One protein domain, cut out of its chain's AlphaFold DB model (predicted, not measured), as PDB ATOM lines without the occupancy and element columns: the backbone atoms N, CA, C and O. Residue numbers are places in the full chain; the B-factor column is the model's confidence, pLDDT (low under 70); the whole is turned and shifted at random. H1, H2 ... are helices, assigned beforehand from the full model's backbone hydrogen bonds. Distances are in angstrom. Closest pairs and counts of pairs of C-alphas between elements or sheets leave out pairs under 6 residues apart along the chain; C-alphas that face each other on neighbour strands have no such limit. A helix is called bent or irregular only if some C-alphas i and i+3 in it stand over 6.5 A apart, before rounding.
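Overview. This is residues 149 to 193 of the 193 residues of the protein "Sodium dependent phosphate transporter" of Actinobacteria bacterium (UniProt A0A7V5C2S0). Two long helices, H2 and H1, meet near their ends and make an open, flat V, with the corner at Arg 169 and the two arms reaching away from each other. The printed part has 45 residues with two named helices, H1 then H2 along the chain, and no named strand; the class is all helix. The whole is only just extended, close to loose, with a radius of gyration of the C-alphas of 14.5 A, and the C-alphas span 43 by 27 by 8 A.

Along the chain. Begin with the longest helix, H2, residues 170 to 192: find C-alpha 170 at (141.448, 122.944, 166.622), from where it runs 32.3 A to C-alpha 192 at (127.527, 99.567, 184.056). H2 has a kink of 30 degrees near residue 178; it is neither bent nor irregular, but only just: C-alphas 181 and 184 are 6.5 A apart. Then look for H1, residues 149 to 168, which starts at C-alpha 149 at (110.877, 125.632, 158.376) and is 29.3 A long. H1 has a kink of 25 degrees near residue 156 and is only just irregular, with C-alphas 152 and 155 at 6.9 A.

Arrangement. Look at the tight link of one residue, Arg 169: there H2, with residues 172 to 173 alone, and H1, with residues 165 to 166 alone, touch only at the corner. Their closest C-alphas are those of Ala 166 and Ala 173, 5.1 A apart. Their lines are only just about perpendicular, at 70.4 degrees. Of the O i to N i+4 pairs, 17 of 19 in H2 and 12 of 16 in H1 are within hydrogen-bond range.

Size, cuts and confidence. The two C-alphas farthest apart, those of Arg 149 and Ser 193, the chain's last residue, are 43.8 A apart. Residues 149 to 161 of H1 stand free, as do residues 177 to 182 of H2 and residues 184 to 193, of which 184 to 192 belong to H2. The printed part has no cut; its mean pLDDT is 90.6, and no printed residue is under 70.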
ATOM      1  N   ARG A 149     109.833 124.671 158.768       85.94
ATOM      2  CA  ARG A 149     110.877 125.632 158.376       85.94
ATOM      3  C   ARG A 149     111.907 125.934 159.481       85.94
ATOM      4  O   ARG A 149     113.092 125.908 159.155       85.94
ATOM      5  N   PRO A 150     111.536 126.193 160.756       88.94
ATOM      6  CA  PRO A 150     112.539 126.501 161.778       88.94
ATOM      7  C   PRO A 150     113.466 125.313 162.069       88.94
ATOM      8  O   PRO A 150     114.676 125.501 162.204       88.94
ATOM      9  N   LEU A 151     112.921 124.093 162.096       91.12
ATOM     10  CA  LEU A 151     113.679 122.879 162.397       91.12
ATOM     11  C   LEU A 151     114.589 122.471 161.235       91.12
ATOM     12  O   LEU A 151     115.718 122.053 161.474       91.12
ATOM     13  N   ARG A 152     114.181 122.709 159.983       91.12
ATOM     14  CA  ARG A 152     115.001 122.391 158.800       91.12
ATOM     15  C   ARG A 152     116.361 123.084 158.814       91.12
ATOM     16  O   ARG A 152     117.360 122.509 158.390       91.12
ATOM     17  N   HIS A 153     116.395 124.339 159.251       89.75
ATOM     18  CA  HIS A 153     117.622 125.133 159.251       89.75
ATOM     19  C   HIS A 153     118.497 124.874 160.476       89.75
ATOM     20  O   HIS A 153     119.674 125.230 160.452       89.75
ATOM     21  N   LEU A 154     117.948 124.267 161.531       93.94
ATOM     22  CA  LEU A 154     118.652 124.070 162.789       93.94
ATOM     23  C   LEU A 154     119.889 123.164 162.622       93.94
ATOM     24  O   LEU A 154     120.978 123.655 162.918       93.94
ATOM     25  N   PRO A 155     119.808 121.937 162.062       93.19
ATOM     26  CA  PRO A 155     120.989 121.090 161.871       93.19
ATOM     27  C   PRO A 155     122.069 121.741 161.008       93.19
ATOM     28  O   PRO A 155     123.245 121.685 161.344       93.19
ATOM     29  N   VAL A 156     121.673 122.424 159.929       93.06
ATOM     30  CA  VAL A 156     122.621 123.092 159.022       93.06
ATOM     31  C   VAL A 156     123.331 124.254 159.724       93.06
ATOM     32  O   VAL A 156     124.536 124.427 159.560       93.06
ATOM     33  N   ARG A 157     122.612 125.035 160.543       93.56
ATOM     34  CA  ARG A 157     123.197 126.124 161.346       93.56
ATOM     35  C   ARG A 157     124.125 125.598 162.434       93.56
ATOM     36  O   ARG A 157     125.182 126.181 162.647       93.56
ATOM     37  N   LEU A 158     123.734 124.525 163.117       93.75
ATOM     38  CA  LEU A 158     124.563 123.890 164.140       93.75
ATOM     39  C   LEU A 158     125.841 123.313 163.527       93.75
ATOM     40  O   LEU A 158     126.916 123.542 164.068       93.75
ATOM     41  N   ALA A 159     125.739 122.653 162.370       92.12
ATOM     42  CA  ALA A 159     126.895 122.151 161.636       92.12
ATOM     43  C   ALA A 159     127.849 123.282 161.220       92.12
ATOM     44  O   ALA A 159     129.054 123.149 161.402       92.12
ATOM     45  N   GLY A 160     127.316 124.407 160.723       92.56
ATOM     46  CA  GLY A 160     128.115 125.594 160.399       92.56
ATOM     47  C   GLY A 160     128.847 126.154 161.620       92.56
ATOM     48  O   GLY A 160     130.065 126.262 161.603       92.56
ATOM     49  N   ARG A 161     128.128 126.390 162.726       92.00
ATOM     50  CA  ARG A 161     128.730 126.877 163.980       92.00
ATOM     51  C   ARG A 161     129.801 125.939 164.527       92.00
ATOM     52  O   ARG A 161     130.828 126.399 165.009       92.00
ATOM     53  N   LEU A 162     129.560 124.629 164.470       90.38
ATOM     54  CA  LEU A 162     130.534 123.636 164.910       90.38
ATOM     55  C   LEU A 162     131.793 123.679 164.034       90.38
ATOM     56  O   LEU A 162     132.899 123.587 164.560       90.38
ATOM     57  N   ALA A 163     131.630 123.851 162.720       89.19
ATOM     58  CA  ALA A 163     132.746 123.999 161.794       89.19
ATOM     59  C   ALA A 163     133.549 125.280 162.067       89.19
ATOM     60  O   ALA A 163     134.773 125.207 162.138       89.19
ATOM     61  N   ASP A 164     132.884 126.413 162.297       91.38
ATOM     62  CA  ASP A 164     133.542 127.687 162.618       91.38
ATOM     63  C   ASP A 164     134.382 127.565 163.902       91.38
ATOM     64  O   ASP A 164     135.578 127.863 163.909       91.38
ATOM     65  N   VAL A 165     133.799 127.003 164.969       91.00
ATOM     66  CA  VAL A 165     134.507 126.751 166.237       91.00
ATOM     67  C   VAL A 165     135.689 125.797 166.044       91.00
ATOM     68  O   VAL A 165     136.755 126.008 166.625       91.00
ATOM     69  N   ALA A 166     135.534 124.756 165.223       88.94
ATOM     70  CA  ALA A 166     136.602 123.802 164.936       88.94
ATOM     71  C   ALA A 166     137.768 124.431 164.152       88.94
ATOM     72  O   ALA A 166     138.922 124.036 164.353       88.94
ATOM     73  N   LEU A 167     137.487 125.408 163.283       88.44
ATOM     74  CA  LEU A 167     138.499 126.143 162.523       88.44
ATOM     75  C   LEU A 167     139.268 127.133 163.406       88.44
ATOM     76  O   LEU A 167     140.491 127.223 163.285       88.44
ATOM     77  N   GLU A 168     138.585 127.821 164.322       92.50
ATOM     78  CA  GLU A 168     139.216 128.759 165.262       92.50
ATOM     79  C   GLU A 168     140.006 128.046 166.368       92.50
ATOM     80  O   GLU A 168     141.089 128.483 166.764       92.50
ATOM     81  N   ARG A 169     139.476 126.932 166.890       92.75
ATOM     82  CA  ARG A 169     140.021 126.219 168.054       92.75
ATOM     83  C   ARG A 169     140.134 124.727 167.764       92.75
ATOM     84  O   ARG A 169     139.353 123.918 168.257       92.75
ATOM     85  N   LYS A 170     141.181 124.342 167.026       88.88
ATOM     86  CA  LYS A 170     141.448 122.944 166.622       88.88
ATOM     87  C   LYS A 170     141.411 121.943 167.783       88.88
ATOM     88  O   LYS A 170     140.935 120.825 167.616       88.88
ATOM     89  N   TRP A 171     141.877 122.338 168.970       89.62
ATOM     90  CA  TRP A 171     141.858 121.466 170.146       89.62
ATOM     91  C   TRP A 171     140.436 121.162 170.641       89.62
ATOM     92  O   TRP A 171     140.219 120.066 171.141       89.62
ATOM     93  N   LEU A 172     139.457 122.066 170.463       89.38
ATOM     94  CA  LEU A 172     138.055 121.803 170.815       89.38
ATOM     95  C   LEU A 172     137.449 120.735 169.911       89.38
ATOM     96  O   LEU A 172     136.675 119.911 170.384       89.38
ATOM     97  N   ALA A 173     137.833 120.705 168.632       85.75
ATOM     98  CA  ALA A 173     137.433 119.628 167.732       85.75
ATOM     99  C   ALA A 173     137.998 118.278 168.207       85.75
ATOM    100  O   ALA A 173     137.267 117.291 168.266       85.75
ATOM    101  N   VAL A 174     139.270 118.247 168.621       87.25
ATOM    102  CA  VAL A 174     139.897 117.042 169.191       87.25
ATOM    103  C   VAL A 174     139.216 116.639 170.501       87.25
ATOM    104  O   VAL A 174     138.851 115.478 170.659       87.25
ATOM    105  N   ALA A 175     138.980 117.585 171.411       90.56
ATOM    106  CA  ALA A 175     138.318 117.338 172.689       90.56
ATOM    107  C   ALA A 175     136.880 116.838 172.504       90.56
ATOM    108  O   ALA A 175     136.463 115.924 173.207       90.56
ATOM    109  N   TYR A 176     136.141 117.377 171.530       89.44
ATOM    110  CA  TYR A 176     134.804 116.900 171.182       89.44
ATOM    111  C   TYR A 176     134.837 115.454 170.674       89.44
ATOM    112  O   TYR A 176     134.048 114.628 171.132       89.44
ATOM    113  N   VAL A 177     135.761 115.124 169.764       88.56
ATOM    114  CA  VAL A 177     135.893 113.763 169.219       88.56
ATOM    115  C   VAL A 177     136.313 112.776 170.308       88.56
ATOM    116  O   VAL A 177     135.649 111.760 170.489       88.56
ATOM    117  N   VAL A 178     137.365 113.082 171.068       90.25
ATOM    118  CA  VAL A 178     137.844 112.228 172.167       90.25
ATOM    119  C   VAL A 178     136.772 112.090 173.246       90.25
ATOM    120  O   VAL A 178     136.487 110.985 173.698       90.25
ATOM    121  N   GLY A 179     136.121 113.192 173.617       92.88
ATOM    122  CA  GLY A 179     135.032 113.196 174.586       92.88
ATOM    123  C   GLY A 179     133.880 112.287 174.159       92.88
ATOM    124  O   GLY A 179     133.484 111.398 174.906       92.88
ATOM    125  N   THR A 180     133.381 112.465 172.936       90.75
ATOM    126  CA  THR A 180     132.177 111.769 172.455       90.75
ATOM    127  C   THR A 180     132.440 110.306 172.098       90.75
ATOM    128  O   THR A 180     131.605 109.454 172.388       90.75
ATOM    129  N   PHE A 181     133.583 109.992 171.480       88.44
ATOM    130  CA  PHE A 181     133.868 108.648 170.953       88.44
ATOM    131  C   PHE A 181     134.754 107.782 171.854       88.44
ATOM    132  O   PHE A 181     134.832 106.580 171.618       88.44
ATOM    133  N   VAL A 182     135.421 108.351 172.864       89.69
ATOM    134  CA  VAL A 182     136.300 107.594 173.774       89.69
ATOM    135  C   VAL A 182     135.829 107.731 175.215       89.69
ATOM    136  O   VAL A 182     135.496 106.732 175.846       89.69
ATOM    137  N   VAL A 183     135.742 108.958 175.733       93.62
ATOM    138  CA  VAL A 183     135.440 109.191 177.154       93.62
ATOM    139  C   VAL A 183     134.017 108.757 177.502       93.62
ATOM    140  O   VAL A 183     133.844 107.992 178.443       93.62
ATOM    141  N   VAL A 184     133.006 109.192 176.744       94.94
ATOM    142  CA  VAL A 184     131.599 108.841 177.013       94.94
ATOM    143  C   VAL A 184     131.370 107.320 176.997       94.94
ATOM    144  O   VAL A 184     130.808 106.818 177.971       94.94
ATOM    145  N   PRO A 185     131.832 106.555 175.986       90.69
ATOM    146  CA  PRO A 185     131.731 105.097 176.012       90.69
ATOM    147  C   PRO A 185     132.448 104.450 177.201       90.69
ATOM    148  O   PRO A 185     131.876 103.568 177.835       90.69
ATOM    149  N   LEU A 186     133.668 104.890 177.536       92.12
ATOM    150  CA  LEU A 186     134.426 104.330 178.662       92.12
ATOM    151  C   LEU A 186     133.743 104.591 180.005       92.12
ATOM    152  O   LEU A 186     133.660 103.686 180.830       92.12
ATOM    153  N   VAL A 187     133.219 105.802 180.207       94.81
ATOM    154  CA  VAL A 187     132.434 106.141 181.399       94.81
ATOM    155  C   VAL A 187     131.161 105.302 181.448       94.81
ATOM    156  O   VAL A 187     130.838 104.769 182.501       94.81
ATOM    157  N   GLY A 188     130.468 105.130 180.319       91.81
ATOM    158  CA  GLY A 188     129.282 104.275 180.237       91.81
ATOM    159  C   GLY A 188     129.571 102.821 180.614       91.81
ATOM    160  O   GLY A 188     128.799 102.229 181.359       91.81
ATOM    161  N   ILE A 189     130.699 102.264 180.162       93.44
ATOM    162  CA  ILE A 189     131.138 100.914 180.542       93.44
ATOM    163  C   ILE A 189     131.445 100.851 182.040       93.44
ATOM    164  O   ILE A 189     130.925  99.973 182.715       93.44
ATOM    165  N   ALA A 190     132.233 101.797 182.559       92.38
ATOM    166  CA  ALA A 190     132.620 101.835 183.969       92.38
ATOM    167  C   ALA A 190     131.430 102.038 184.924       92.38
ATOM    168  O   ALA A 190     131.505 101.665 186.087       92.38
ATOM    169  N   TRP A 191     130.347 102.659 184.453       93.44
ATOM    170  CA  TRP A 191     129.130 102.872 185.239       93.44
ATOM    171  C   TRP A 191     128.191 101.657 185.227       93.44
ATOM    172  O   TRP A 191     127.349 101.521 186.110       93.44
ATOM    173  N   LEU A 192     128.312 100.795 184.214       87.75
ATOM    174  CA  LEU A 192     127.527  99.567 184.056       87.75
ATOM    175  C   LEU A 192     128.241  98.316 184.605       87.75
ATOM    176  O   LEU A 192     127.605  97.265 184.688       87.75
ATOM    177  N   SER A 193     129.533  98.419 184.932       77.06
ATOM    178  CA  SER A 193     130.367  97.377 185.556       77.06
ATOM    179  C   SER A 193     130.379  97.485 187.073       77.06
ATOM    180  O   SER A 193     130.263  96.431 187.731       77.06
TER     181      SER A 193